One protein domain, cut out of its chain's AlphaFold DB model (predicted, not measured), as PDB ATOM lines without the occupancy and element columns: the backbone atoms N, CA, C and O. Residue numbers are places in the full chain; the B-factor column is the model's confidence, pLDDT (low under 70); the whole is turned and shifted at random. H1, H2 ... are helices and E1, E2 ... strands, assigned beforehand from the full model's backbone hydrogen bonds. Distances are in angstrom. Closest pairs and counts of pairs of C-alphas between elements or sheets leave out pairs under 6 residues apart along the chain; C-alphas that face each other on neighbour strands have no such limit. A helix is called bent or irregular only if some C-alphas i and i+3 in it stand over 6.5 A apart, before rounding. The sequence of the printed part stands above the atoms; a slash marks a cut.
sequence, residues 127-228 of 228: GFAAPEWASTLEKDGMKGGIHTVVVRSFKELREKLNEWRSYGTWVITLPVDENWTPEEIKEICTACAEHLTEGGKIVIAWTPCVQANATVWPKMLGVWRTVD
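What this domain is: This is residues 127 to 228 of the 228 residues of an uncharacterized protein of Ancylostoma ceylanicum (UniProt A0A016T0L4). A parallel four-stranded sheet is the middle of three layers, with H1 covering its E2 edge on one face and H2, H3 and H4 on the other face. H3 packs on H2, and the end of H4 meets H3. The printed part has 102 residues, with four named helices and four named strands alternating from E1 to H4; the sheet's order is E2 E1 E3 E4, and the class is mixed. It is compact, with a radius of gyration of the C-alphas of 13.2 A and spans of 36 by 30 by 17 A.

How they stand to each other: Start at E1, residues 127 to 130. In its strand-helix-strand unit, a helix between parallel neighbours, H1, residues 132 to 139, leads to E2, residues 146 to 150; N 128 and O 147 are 2.8 A apart. H1 is over E2 at a height over the sheet of 6.3 A, closest at C-alphas 138 and 148, 4.9 A. On the opposite face H2, residues 154 to 163, is over E1, closest at C-alphas 129 and 157, 6.9 A. E3, residues 169 to 174, completes a split, right-handed unit with E1 between E2 and E3; N 129 and O 171 are 2.8 A apart. H3, residues 182 to 197, touches H2 with residues 184 to 191 alone, closest at C-alphas 158 and 188, 5.4 A. It leads, by a right-handed crossover, to E4, residues 201 to 206; N 172 and O 203 are 2.8 A apart. H4, residues 217 to 227, touches H3's residues 185 to 189 alone, closest at C-alphas 189 and 227, 5.9 A. Every O i to N i+4 pair is within hydrogen-bond range in H2 and H3, against 2 of 4 in H1 and 4 of 7 in H4.

Where its parts are: Find C-alpha 127, where E1 begins, at (197.288, 311.770, 324.626). H3 runs 22.4 A, E4 17.0 A and E3 15.5 A. H1 is irregular, C-alphas 133 and 136 being 7.6 A apart; H4 is only just irregular, C-alphas 219 and 222 being 6.9 A apart. H4 ends at C-alpha 227, (205.159, 300.522, 334.654).

The domain as a whole: The farthest C-alphas, of Glu 198 and Gln 211, are 38.9 A apart. The printed part has no cut, no link is long, and no printed residue is under 70 in pLDDT.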
ATOM      1  N   GLY A 127     197.948 311.733 323.324       97.62
ATOM      2  CA  GLY A 127     197.288 311.770 324.626       97.62
ATOM      3  C   GLY A 127     198.318 312.084 325.691       97.62
ATOM      4  O   GLY A 127     199.309 311.367 325.801       97.62
ATOM      5  N   PHE A 128     198.115 313.155 326.449       97.69
ATOM      6  CA  PHE A 128     198.994 313.540 327.543       97.69
ATOM      7  C   PHE A 128     198.270 313.351 328.875       97.69
ATOM      8  O   PHE A 128     197.450 314.181 329.265       97.69
ATOM      9  N   ALA A 129     198.571 312.246 329.561       97.81
ATOM     10  CA  ALA A 129     198.163 312.006 330.940       97.81
ATOM     11  C   ALA A 129     199.082 312.825 331.848       97.81
ATOM     12  O   ALA A 129     200.233 312.461 332.109       97.81
ATOM     13  N   ALA A 130     198.588 313.990 332.239       95.94
ATOM     14  CA  ALA A 130     199.370 315.052 332.832       95.94
ATOM     15  C   ALA A 130     199.174 315.122 334.353       95.94
ATOM     16  O   ALA A 130     198.123 314.735 334.869       95.94
ATOM     17  N   PRO A 131     200.161 315.650 335.091       93.25
ATOM     18  CA  PRO A 131     200.027 315.868 336.523       93.25
ATOM     19  C   PRO A 131     199.105 317.063 336.815       93.25
ATOM     20  O   PRO A 131     198.823 317.894 335.954       93.25
ATOM     21  N   GLU A 132     198.686 317.209 338.071       90.19
ATOM     22  CA  GLU A 132     197.683 318.204 338.483       90.19
ATOM     23  C   GLU A 132     198.021 319.665 338.140       90.19
ATOM     24  O   GLU A 132     197.146 320.462 337.785       90.19
ATOM     25  N   TRP A 133     199.303 320.024 338.172       88.62
ATOM     26  CA  TRP A 133     199.761 321.375 337.839       88.62
ATOM     27  C   TRP A 133     199.626 321.718 336.343       88.62
ATOM     28  O   TRP A 133     199.709 322.889 335.980       88.62
ATOM     29  N   ALA A 134     199.339 320.737 335.484       90.88
ATOM     30  CA  ALA A 134     199.029 320.934 334.069       90.88
ATOM     31  C   ALA A 134     197.533 321.195 333.793       90.88
ATOM     32  O   ALA A 134     197.125 321.248 332.637       90.88
ATOM     33  N   SER A 135     196.704 321.409 334.823       91.75
ATOM     34  CA  SER A 135     195.254 321.658 334.679       91.75
ATOM     35  C   SER A 135     194.875 322.820 333.757       91.75
ATOM     36  O   SER A 135     193.776 322.840 333.207       91.75
ATOM     37  N   THR A 136     195.767 323.789 333.550       92.56
ATOM     38  CA  THR A 136     195.537 324.860 332.567       92.56
ATOM     39  C   THR A 136     195.538 324.315 331.136       92.56
ATOM     40  O   THR A 136     194.689 324.705 330.346       92.56
ATOM     41  N   LEU A 137     196.418 323.354 330.827       92.38
ATOM     42  CA  LEU A 137     196.508 322.727 329.504       92.38
ATOM     43  C   LEU A 137     195.298 321.838 329.201       92.38
ATOM     44  O   LEU A 137     194.868 321.753 328.058       92.38
ATOM     45  N   GLU A 138     194.729 321.189 330.217       93.38
ATOM     46  CA  GLU A 138     193.487 320.419 330.068       93.38
ATOM     47  C   GLU A 138     192.305 321.325 329.676       93.38
ATOM     48  O   GLU A 138     191.518 320.985 328.794       93.38
ATOM     49  N   LYS A 139     192.210 322.522 330.272       92.81
ATOM     50  CA  LYS A 139     191.150 323.500 329.964       92.81
ATOM     51  C   LYS A 139     191.222 324.044 328.539       92.81
ATOM     52  O   LYS A 139     190.192 324.440 327.997       92.81
ATOM     53  N   ASP A 140     192.407 324.044 327.936       90.56
ATOM     54  CA  ASP A 140     192.589 324.451 326.542       90.56
ATOM     55  C   ASP A 140     192.007 323.430 325.549       90.56
ATOM     56  O   ASP A 140     191.851 323.738 324.360       90.56
ATOM     57  N   GLY A 141     191.651 322.232 326.026       88.69
ATOM     58  CA  GLY A 141     191.161 321.135 325.207       88.69
ATOM     59  C   GLY A 141     192.225 320.646 324.225       88.69
ATOM     60  O   GLY A 141     193.426 320.685 324.490       88.69
ATOM     61  N   MET A 142     191.788 320.165 323.063       91.06
ATOM     62  CA  MET A 142     192.713 319.656 322.054       91.06
ATOM     63  C   MET A 142     193.414 320.801 321.311       91.06
ATOM     64  O   MET A 142     192.776 321.568 320.584       91.06
ATOM     65  N   LYS A 143     194.741 320.897 321.444       90.31
ATOM     66  CA  LYS A 143     195.571 321.923 320.788       90.31
ATOM     67  C   LYS A 143     196.761 321.287 320.085       90.31
ATOM     68  O   LYS A 143     197.494 320.508 320.677       90.31
ATOM     69  N   GLY A 144     196.948 321.602 318.801       89.12
ATOM     70  CA  GLY A 144     198.080 321.083 318.020       89.12
ATOM     71  C   GLY A 144     198.122 319.552 317.910       89.12
ATOM     72  O   GLY A 144     199.199 318.986 317.782       89.12
ATOM     73  N   GLY A 145     196.969 318.879 318.010       93.19
ATOM     74  CA  GLY A 145     196.889 317.415 318.036       93.19
ATOM     75  C   GLY A 145     197.185 316.782 319.400       93.19
ATOM     76  O   GLY A 145     197.165 315.559 319.504       93.19
ATOM     77  N   ILE A 146     197.424 317.588 320.439       95.62
ATOM     78  CA  ILE A 146     197.646 317.135 321.812       95.62
ATOM     79  C   ILE A 146     196.338 317.255 322.588       95.62
ATOM     80  O   ILE A 146     195.737 318.329 322.647       95.62
ATOM     81  N   HIS A 147     195.913 316.154 323.193       96.38
ATOM     82  CA  HIS A 147     194.815 316.095 324.144       96.38
ATOM     83  C   HIS A 147     195.391 315.869 325.540       96.38
ATOM     84  O   HIS A 147     195.890 314.787 325.846       96.38
ATOM     85  N   THR A 148     195.343 316.906 326.374       97.00
ATOM     86  CA  THR A 148     195.834 316.852 327.753       97.00
ATOM     87  C   THR A 148     194.696 316.519 328.702       97.00
ATOM     88  O   THR A 148     193.664 317.183 328.661       97.00
ATOM     89  N   VAL A 149     194.901 315.535 329.573       97.31
ATOM     90  CA  VAL A 149     193.982 315.189 330.661       97.31
ATOM     91  C   VAL A 149     194.781 315.083 331.947       97.31
ATOM     92  O   VAL A 149     195.810 314.408 331.986       97.31
ATOM     93  N   VAL A 150     194.317 315.746 333.003       96.88
ATOM     94  CA  VAL A 150     194.914 315.631 334.329       96.88
ATOM     95  C   VAL A 150     194.523 314.295 334.937       96.88
ATOM     96  O   VAL A 150     193.343 313.995 335.094       96.88
ATOM     97  N   VAL A 151     195.529 313.522 335.330       96.81
ATOM     98  CA  VAL A 151     195.368 312.199 335.927       96.81
ATOM     99  C   VAL A 151     195.950 312.212 337.336       96.81
ATOM    100  O   VAL A 151     197.132 312.502 337.533       96.81
ATOM    101  N   ARG A 152     195.113 311.917 338.332       94.38
ATOM    102  CA  ARG A 152     195.470 311.968 339.761       94.38
ATOM    103  C   ARG A 152     195.687 310.597 340.384       94.38
ATOM    104  O   ARG A 152     196.355 310.508 341.408       94.38
ATOM    105  N   SER A 153     195.139 309.550 339.777       96.38
ATOM    106  CA  SER A 153     195.192 308.178 340.287       96.38
ATOM    107  C   SER A 153     195.549 307.179 339.194       96.38
ATOM    108  O   SER A 153     195.367 307.447 338.001       96.38
ATOM    109  N   PHE A 154     196.032 305.999 339.588       96.88
ATOM    110  CA  PHE A 154     196.269 304.916 338.625       96.88
ATOM    111  C   PHE A 154     194.966 304.420 337.993       96.88
ATOM    112  O   PHE A 154     194.940 304.072 336.813       96.88
ATOM    113  N   LYS A 155     193.858 304.482 338.733       96.94
ATOM    114  CA  LYS A 155     192.526 304.202 338.200       96.94
ATOM    115  C   LYS A 155     192.162 305.120 337.031       96.94
ATOM    116  O   LYS A 155     191.772 304.631 335.971       96.94
ATOM    117  N   GLU A 156     192.315 306.433 337.210       97.12
ATOM    118  CA  GLU A 156     192.068 307.424 336.154       97.12
ATOM    119  C   GLU A 156     193.010 307.213 334.965       97.12
ATOM    120  O   GLU A 156     192.569 307.263 333.816       97.12
ATOM    121  N   LEU A 157     194.292 306.922 335.229       97.75
ATOM    122  CA  LEU A 157     195.265 306.636 334.175       97.75
ATOM    123  C   LEU A 157     194.776 305.485 333.301       97.75
ATOM    124  O   LEU A 157     194.666 305.623 332.085       97.75
ATOM    125  N   ARG A 158     194.428 304.365 333.933       97.44
ATOM    126  CA  ARG A 158     193.919 303.173 333.262       97.44
ATOM    127  C   ARG A 158     192.694 303.474 332.395       97.44
ATOM    128  O   ARG A 158     192.607 302.995 331.264       97.44
ATOM    129  N   GLU A 159     191.740 304.241 332.913       97.38
ATOM    130  CA  GLU A 159     190.539 304.632 332.169       97.38
ATOM    131  C   GLU A 159     190.912 305.435 330.914       97.38
ATOM    132  O   GLU A 159     190.452 305.111 329.816       97.38
ATOM    133  N   LYS A 160     191.837 306.396 331.034       96.94
ATOM    134  CA  LYS A 160     192.289 307.211 329.896       96.94
ATOM    135  C   LYS A 160     193.093 306.447 328.859       96.94
ATOM    136  O   LYS A 160     192.856 306.642 327.670       96.94
ATOM    137  N   LEU A 161     193.964 305.525 329.260       97.12
ATOM    138  CA  LEU A 161     194.680 304.683 328.293       97.12
ATOM    139  C   LEU A 161     193.715 303.799 327.485       97.12
ATOM    140  O   LEU A 161     193.902 303.616 326.283       97.12
ATOM    141  N   ASN A 162     192.635 303.316 328.106       95.06
ATOM    142  CA  ASN A 162     191.596 302.568 327.398       95.06
ATOM    143  C   ASN A 162     190.772 303.443 326.436       95.06
ATOM    144  O   ASN A 162     190.420 302.981 325.351       95.06
ATOM    145  N   GLU A 163     190.490 304.700 326.790       95.81
ATOM    146  CA  GLU A 163     189.848 305.668 325.884       95.81
ATOM    147  C   GLU A 163     190.759 306.047 324.702       95.81
ATOM    148  O   GLU A 163     190.290 306.269 323.585       95.81
ATOM    149  N   TRP A 164     192.074 306.106 324.924       96.81
ATOM    150  CA  TRP A 164     193.067 306.549 323.942       96.81
ATOM    151  C   TRP A 164     193.626 305.431 323.064       96.81
ATOM    152  O   TRP A 164     194.658 305.614 322.414       96.81
ATOM    153  N   ARG A 165     192.939 304.289 322.965       93.94
ATOM    154  CA  ARG A 165     193.347 303.176 322.090       93.94
ATOM    155  C   ARG A 165     193.496 303.565 320.622       93.94
ATOM    156  O   ARG A 165     194.189 302.867 319.905       93.94
ATOM    157  N   SER A 166     192.891 304.649 320.140       93.62
ATOM    158  CA  SER A 166     193.069 305.126 318.757       93.62
ATOM    159  C   SER A 166     194.202 306.143 318.581       93.62
ATOM    160  O   SER A 166     194.442 306.600 317.468       93.62
ATOM    161  N   TYR A 167     194.877 306.543 319.659       96.50
ATOM    162  CA  TYR A 167     195.874 307.609 319.614       96.50
ATOM    163  C   TYR A 167     197.195 307.066 319.075       96.50
ATOM    164  O   TYR A 167     197.458 305.871 319.167       96.50
ATOM    165  N   GLY A 168     198.034 307.930 318.507       95.50
ATOM    166  CA  GLY A 168     199.334 307.508 317.977       95.50
ATOM    167  C   GLY A 168     200.412 307.463 319.058       95.50
ATOM    168  O   GLY A 168     201.260 306.571 319.097       95.50
ATOM    169  N   THR A 169     200.375 308.433 319.975       96.81
ATOM    170  CA  THR A 169     201.370 308.589 321.042       96.81
ATOM    171  C   THR A 169     200.696 308.828 322.385       96.81
ATOM    172  O   THR A 169     199.766 309.627 322.480       96.81
ATOM    173  N   TRP A 170     201.198 308.175 323.427       97.94
ATOM    174  CA  TRP A 170     200.843 308.446 324.815       97.94
ATOM    175  C   TRP A 170     202.039 309.061 325.533       97.94
ATOM    176  O   TRP A 170     203.143 308.526 325.494       97.94
ATOM    177  N   VAL A 171     201.819 310.187 326.196       97.69
ATOM    178  CA  VAL A 171     202.762 310.775 327.143       97.69
ATOM    179  C   VAL A 171     202.138 310.630 328.518       97.69
ATOM    180  O   VAL A 171     201.035 311.116 328.753       97.69
ATOM    181  N   ILE A 172     202.821 309.931 329.413       98.19
ATOM    182  CA  ILE A 172     202.292 309.544 330.714       98.19
ATOM    183  C   ILE A 172     203.197 310.115 331.790       98.19
ATOM    184  O   ILE A 172     204.354 309.725 331.917       98.19
ATOM    185  N   THR A 173     202.654 311.020 332.594       97.38
ATOM    186  CA  THR A 173     203.256 311.376 333.875       97.38
ATOM    187  C   THR A 173     202.614 310.510 334.946       97.38
ATOM    188  O   THR A 173     201.410 310.613 335.177       97.38
ATOM    189  N   LEU A 174     203.389 309.621 335.569       96.94
ATOM    190  CA  LEU A 174     202.825 308.639 336.494       96.94
ATOM    191  C   LEU A 174     202.258 309.328 337.747       96.94
ATOM    192  O   LEU A 174     202.972 310.129 338.364       96.94
ATOM    193  N   PRO A 175     201.008 309.024 338.146       95.94
ATOM    194  CA  PRO A 175     200.366 309.664 339.287       95.94
ATOM    195  C   PRO A 175     201.069 309.305 340.600       95.94
ATOM    196  O   PRO A 175     201.665 308.234 340.746       95.94
ATOM    197  N   VAL A 176     200.992 310.222 341.565       94.38
ATOM    198  CA  VAL A 176     201.402 309.983 342.953       94.38
ATOM    199  C   VAL A 176     200.154 309.586 343.733       94.38
ATOM    200  O   VAL A 176     199.434 310.442 344.237       94.38
ATOM    201  N   ASP A 177     199.892 308.287 343.798       93.56
ATOM    202  CA  ASP A 177     198.671 307.723 344.366       93.56
ATOM    203  C   ASP A 177     199.035 306.504 345.214       93.56
ATOM    204  O   ASP A 177     199.628 305.569 344.696       93.56
ATOM    205  N   GLU A 178     198.725 306.516 346.514       92.44
ATOM    206  CA  GLU A 178     198.988 305.377 347.412       92.44
ATOM    207  C   GLU A 178     197.899 304.299 347.348       92.44
ATOM    208  O   GLU A 178     198.114 303.200 347.850       92.44
ATOM    209  N   ASN A 179     196.747 304.592 346.740       93.50
ATOM    210  CA  ASN A 179     195.569 303.722 346.772       93.50
ATOM    211  C   ASN A 179     195.445 302.832 345.526       93.50
ATOM    212  O   ASN A 179     194.340 302.426 345.170       93.50
ATOM    213  N   TRP A 180     196.564 302.534 344.865       94.44
ATOM    214  CA  TRP A 180     196.589 301.658 343.698       94.44
ATOM    215  C   TRP A 180     196.395 300.189 344.077       94.44
ATOM    216  O   TRP A 180     196.739 299.744 345.175       94.44
ATOM    217  N   THR A 181     195.900 299.416 343.120       95.56
ATOM    218  CA  THR A 181     195.772 297.959 343.221       95.56
ATOM    219  C   THR A 181     196.675 297.250 342.207       95.56
ATOM    220  O   THR A 181     196.918 297.784 341.120       95.56
ATOM    221  N   PRO A 182     197.195 296.046 342.511       95.56
ATOM    222  CA  PRO A 182     197.983 295.268 341.552       95.56
ATOM    223  C   PRO A 182     197.261 295.035 340.218       95.56
ATOM    224  O   PRO A 182     197.894 295.029 339.161       95.56
ATOM    225  N   GLU A 183     195.939 294.876 340.256       95.81
ATOM    226  CA  GLU A 183     195.084 294.702 339.084       95.81
ATOM    227  C   GLU A 183     195.102 295.938 338.172       95.81
ATOM    228  O   GLU A 183     195.282 295.796 336.964       95.81
ATOM    229  N   GLU A 184     195.000 297.148 338.730       94.88
ATOM    230  CA  GLU A 184     195.077 298.394 337.950       94.88
ATOM    231  C   GLU A 184     196.427 298.538 337.246       94.88
ATOM    232  O   GLU A 184     196.475 298.867 336.061       94.88
ATOM    233  N   ILE A 185     197.521 298.246 337.953       97.06
ATOM    234  CA  ILE A 185     198.873 298.315 337.387       97.06
ATOM    235  C   ILE A 185     199.040 297.288 336.269       97.06
ATOM    236  O   ILE A 185     199.531 297.621 335.190       97.06
ATOM    237  N   LYS A 186     198.562 296.059 336.478       97.06
ATOM    238  CA  LYS A 186     198.577 295.012 335.452       97.06
ATOM    239  C   LYS A 186     197.814 295.435 334.197       97.06
ATOM    240  O   LYS A 186     198.294 295.202 333.086       97.06
ATOM    241  N   GLU A 187     196.641 296.042 334.349       97.56
ATOM    242  CA  GLU A 187     195.834 296.517 333.221       97.56
ATOM    243  C   GLU A 187     196.521 297.668 332.471       97.56
ATOM    244  O   GLU A 187     196.529 297.665 331.241       97.56
ATOM    245  N   ILE A 188     197.176 298.594 333.181       97.94
ATOM    246  CA  ILE A 188     197.990 299.659 332.571       97.94
ATOM    247  C   ILE A 188     199.150 299.068 331.765       97.94
ATOM    248  O   ILE A 188     199.299 299.392 330.588       97.94
ATOM    249  N   CYS A 189     199.939 298.165 332.354       97.19
ATOM    250  CA  CYS A 189     201.050 297.508 331.660       97.19
ATOM    251  C   CYS A 189     200.565 296.732 330.426       97.19
ATOM    252  O   CYS A 189     201.208 296.775 329.378       97.19
ATOM    253  N   THR A 190     199.409 296.069 330.525       97.19
ATOM    254  CA  THR A 190     198.791 295.352 329.399       97.19
ATOM    255  C   THR A 190     198.404 296.322 328.281       97.19
ATOM    256  O   THR A 190     198.781 296.102 327.133       97.19
ATOM    257  N   ALA A 191     197.738 297.435 328.607       96.94
ATOM    258  CA  ALA A 191     197.375 298.462 327.632       96.94
ATOM    259  C   ALA A 191     198.610 299.089 326.958       96.94
ATOM    260  O   ALA A 191     198.612 299.298 325.746       96.94
ATOM    261  N   CYS A 192     199.682 299.344 327.717       96.38
ATOM    262  CA  CYS A 192     200.950 299.826 327.169       96.38
ATOM    263  C   CYS A 192     201.577 298.812 326.198       96.38
ATOM    264  O   CYS A 192     201.991 299.185 325.099       96.38
ATOM    265  N   ALA A 193     201.621 297.531 326.572       94.06
ATOM    266  CA  ALA A 193     202.162 296.469 325.726       94.06
ATOM    267  C   ALA A 193     201.351 296.287 324.429       94.06
ATOM    268  O   ALA A 193     201.937 296.179 323.347       94.06
ATOM    269  N   GLU A 194     200.017 296.304 324.521       94.88
ATOM    270  CA  GLU A 194     199.109 296.274 323.366       94.88
ATOM    271  C   GLU A 194     199.371 297.464 322.438       94.88
ATOM    272  O   GLU A 194     199.647 297.281 321.254       94.88
ATOM    273  N   HIS A 195     199.388 298.683 322.983       94.81
ATOM    274  CA  HIS A 195     199.595 299.901 322.199       94.81
ATOM    275  C   HIS A 195     200.950 299.924 321.492       94.81
ATOM    276  O   HIS A 195     201.023 300.273 320.315       94.81
ATOM    277  N   LEU A 196     202.019 299.490 322.165       91.75
ATOM    278  CA  LEU A 196     203.331 299.318 321.541       91.75
ATOM    279  C   LEU A 196     203.271 298.273 320.415       91.75
ATOM    280  O   LEU A 196     203.822 298.490 319.334       91.75
ATOM    281  N   THR A 197     202.620 297.129 320.633       89.75
ATOM    282  CA  THR A 197     202.481 296.063 319.620       89.75
ATOM    283  C   THR A 197     201.749 296.560 318.372       89.75
ATOM    284  O   THR A 197     202.151 296.246 317.255       89.75
ATOM    285  N   GLU A 198     200.748 297.417 318.553       91.06
ATOM    286  CA  GLU A 198     200.000 298.080 317.478       91.06
ATOM    287  C   GLU A 198     200.768 299.221 316.786       91.06
ATOM    288  O   GLU A 198     200.240 299.856 315.872       91.06
ATOM    289  N   GLY A 199     202.006 299.505 317.202       90.31
ATOM    290  CA  GLY A 199     202.831 300.549 316.595       90.31
ATOM    291  C   GLY A 199     202.711 301.930 317.233       90.31
ATOM    292  O   GLY A 199     203.227 302.921 316.705       90.31
ATOM    293  N   GLY A 200     202.015 302.018 318.362       93.94
ATOM    294  CA  GLY A 200     201.933 303.212 319.182       93.94
ATOM    295  C   GLY A 200     203.257 303.546 319.865       93.94
ATOM    296  O   GLY A 200     204.120 302.691 320.071       93.94
ATOM    297  N   LYS A 201     203.423 304.820 320.219       94.38
ATOM    298  CA  LYS A 201     204.583 305.319 320.971       94.38
ATOM    299  C   LYS A 201     204.156 305.670 322.391       94.38
ATOM    300  O   LYS A 201     203.062 306.200 322.586       94.38
ATOM    301  N   ILE A 202     205.018 305.398 323.365       95.94
ATOM    302  CA  ILE A 202     204.791 305.747 324.770       95.94
ATOM    303  C   ILE A 202     206.020 306.481 325.293       95.94
ATOM    304  O   ILE A 202     207.148 306.048 325.067       95.94
ATOM    305  N   VAL A 203     205.791 307.593 325.980       96.50
ATOM    306  CA  VAL A 203     206.798 308.317 326.755       96.50
ATOM    307  C   VAL A 203     206.315 308.345 328.196       96.50
ATOM    308  O   VAL A 203     205.240 308.877 328.465       96.50
ATOM    309  N   ILE A 204     207.096 307.779 329.109       96.88
ATOM    310  CA  ILE A 204     206.782 307.741 330.538       96.88
ATOM    311  C   ILE A 204     207.722 308.695 331.268       96.88
ATOM    312  O   ILE A 204     208.913 308.779 330.974       96.88
ATOM    313  N   ALA A 205     207.170 309.447 332.213       95.81
ATOM    314  CA  ALA A 205     207.918 310.280 333.136       95.81
ATOM    315  C   ALA A 205     207.397 310.065 334.557       95.81
ATOM    316  O   ALA A 205     206.189 310.002 334.802       95.81
ATOM    317  N   TRP A 206     208.308 309.986 335.521       95.25
ATOM    318  CA  TRP A 206     207.932 309.969 336.930       95.25
ATOM    319  C   TRP A 206     207.559 311.386 337.368       95.25
ATOM    320  O   TRP A 206     208.242 312.351 337.011       95.25
ATOM    321  N   THR A 207     206.488 311.530 338.154       93.94
ATOM    322  CA  THR A 207     206.123 312.842 338.705       93.94
ATOM    323  C   THR A 207     207.290 313.384 339.539       93.94
ATOM    324  O   THR A 207     207.809 312.651 340.380       93.94
ATOM    325  N   PRO A 208     207.721 314.648 339.368       91.75
ATOM    326  CA  PRO A 208     208.818 315.213 340.150       91.75
ATOM    327  C   PRO A 208     208.566 315.188 341.663       91.75
ATOM    328  O   PRO A 208     207.437 315.372 342.130       91.75
ATOM    329  N   CYS A 209     209.636 315.003 342.438       92.56
ATOM    330  CA  CYS A 209     209.588 315.135 343.892       92.56
ATOM    331  C   CYS A 209     209.592 316.619 344.276       92.56
ATOM    332  O   CYS A 209     210.523 317.358 343.952       92.56
ATOM    333  N   VAL A 210     208.542 317.053 344.966       90.38
ATOM    334  CA  VAL A 210     208.344 318.412 345.475       90.38
ATOM    335  C   VAL A 210     207.918 318.350 346.938       90.38
ATOM    336  O   VAL A 210     207.501 317.309 347.440       90.38
ATOM    337  N   GLN A 211     207.960 319.483 347.641       90.75
ATOM    338  CA  GLN A 211     207.621 319.531 349.068       90.75
ATOM    339  C   GLN A 211     206.239 318.928 349.385       90.75
ATOM    340  O   GLN A 211     206.083 318.269 350.407       90.75
ATOM    341  N   ALA A 212     205.259 319.105 348.493       88.06
ATOM    342  CA  ALA A 212     203.897 318.607 348.677       88.06
ATOM    343  C   ALA A 212     203.762 317.074 348.599       88.06
ATOM    344  O   ALA A 212     202.835 316.528 349.188       88.06
ATOM    345  N   ASN A 213     204.663 316.374 347.894       90.06
ATOM    346  CA  ASN A 213     204.585 314.921 347.702       90.06
ATOM    347  C   ASN A 213     205.800 314.154 348.253       90.06
ATOM    348  O   ASN A 213     205.836 312.933 348.146       90.06
ATOM    349  N   ALA A 214     206.767 314.837 348.874       92.44
ATOM    350  CA  ALA A 214     208.047 314.263 349.292       92.44
ATOM    351  C   ALA A 214     207.928 313.030 350.207       92.44
ATOM    352  O   ALA A 214     208.778 312.143 350.160       92.44
ATOM    353  N   THR A 215     206.881 312.953 351.031       93.88
ATOM    354  CA  THR A 215     206.632 311.813 351.930       93.88
ATOM    355  C   THR A 215     206.069 310.589 351.206       93.88
ATOM    356  O   THR A 215     206.328 309.458 351.614       93.88
ATOM    357  N   VAL A 216     205.310 310.808 350.131       92.75
ATOM    358  CA  VAL A 216     204.639 309.762 349.346       92.75
ATOM    359  C   VAL A 216     205.524 309.272 348.205       92.75
ATOM    360  O   VAL A 216     205.580 308.079 347.925       92.75
ATOM    361  N   TRP A 217     206.271 310.184 347.586       94.38
ATOM    362  CA  TRP A 217     207.137 309.941 346.436       94.38
ATOM    363  C   TRP A 217     208.015 308.679 346.542       94.38
ATOM    364  O   TRP A 217     207.948 307.845 345.639       94.38
ATOM    365  N   PRO A 218     208.786 308.441 347.629       94.69
ATOM    366  CA  PRO A 218     209.625 307.243 347.719       94.69
ATOM    367  C   PRO A 218     208.819 305.939 347.760       94.69
ATOM    368  O   PRO A 218     209.322 304.904 347.327       94.69
ATOM    369  N   LYS A 219     207.564 305.972 348.230       95.38
ATOM    370  CA  LYS A 219     206.674 304.802 348.237       95.38
ATOM    371  C   LYS A 219     206.235 304.412 346.824       95.38
ATOM    372  O   LYS A 219     205.904 303.255 346.589       95.38
ATOM    373  N   MET A 220     206.251 305.357 345.880       95.38
ATOM    374  CA  MET A 220     205.839 305.130 344.491       95.38
ATOM    375  C   MET A 220     206.917 304.455 343.640       95.38
ATOM    376  O   MET A 220     206.605 303.891 342.597       95.38
ATOM    377  N   LEU A 221     208.179 304.452 344.081       93.25
ATOM    378  CA  LEU A 221     209.303 303.928 343.298       93.25
ATOM    379  C   LEU A 221     209.090 302.490 342.809       93.25
ATOM    380  O   LEU A 221     209.435 302.179 341.673       93.25
ATOM    381  N   GLY A 222     208.539 301.618 343.657       93.31
ATOM    382  CA  GLY A 222     208.302 300.220 343.293       93.31
ATOM    383  C   GLY A 222     207.279 300.080 342.165       93.31
ATOM    384  O   GLY A 222     207.535 299.385 341.183       93.31
ATOM    385  N   VAL A 223     206.150 300.784 342.278       94.75
ATOM    386  CA  VAL A 223     205.088 300.734 341.268       94.75
ATOM    387  C   VAL A 223     205.499 301.448 339.982       94.75
ATOM    388  O   VAL A 223     205.287 300.912 338.901       94.75
ATOM    389  N   TRP A 224     206.178 302.595 340.064       95.50
ATOM    390  CA  TRP A 224     206.636 303.314 338.872       95.50
ATOM    391  C   TRP A 224     207.661 302.526 338.063       95.50
ATOM    392  O   TRP A 224     207.526 302.462 336.850       95.50
ATOM    393  N   ARG A 225     208.603 301.839 338.718       93.69
ATOM    394  CA  ARG A 225     209.544 300.916 338.051       93.69
ATOM    395  C   ARG A 225     208.888 299.687 337.427       93.69
ATOM    396  O   ARG A 225     209.546 298.971 336.693       93.69
ATOM    397  N   THR A 226     207.657 299.369 337.817       92.31
ATOM    398  CA  THR A 226     206.913 298.252 337.219       92.31
ATOM    399  C   THR A 226     206.239 298.684 335.917       92.31
ATOM    400  O   THR A 226     206.045 297.862 335.027       92.31
ATOM    401  N   VAL A 227     205.844 299.958 335.826       91.31
ATOM    402  CA  VAL A 227     205.159 300.522 334.654       91.31
ATOM    403  C   VAL A 227     206.146 301.038 333.602       91.31
ATOM    404  O   VAL A 227     205.847 300.933 332.415       91.31
ATOM    405  N   ASP A 228     207.266 301.613 334.046       87.12
ATOM    406  CA  ASP A 228     208.399 302.057 333.218       87.12
ATOM    407  C   ASP A 228     209.214 300.868 332.679       87.12
ATOM    408  O   ASP A 228     209.465 300.829 331.453       87.12
TER     409      ASP A 228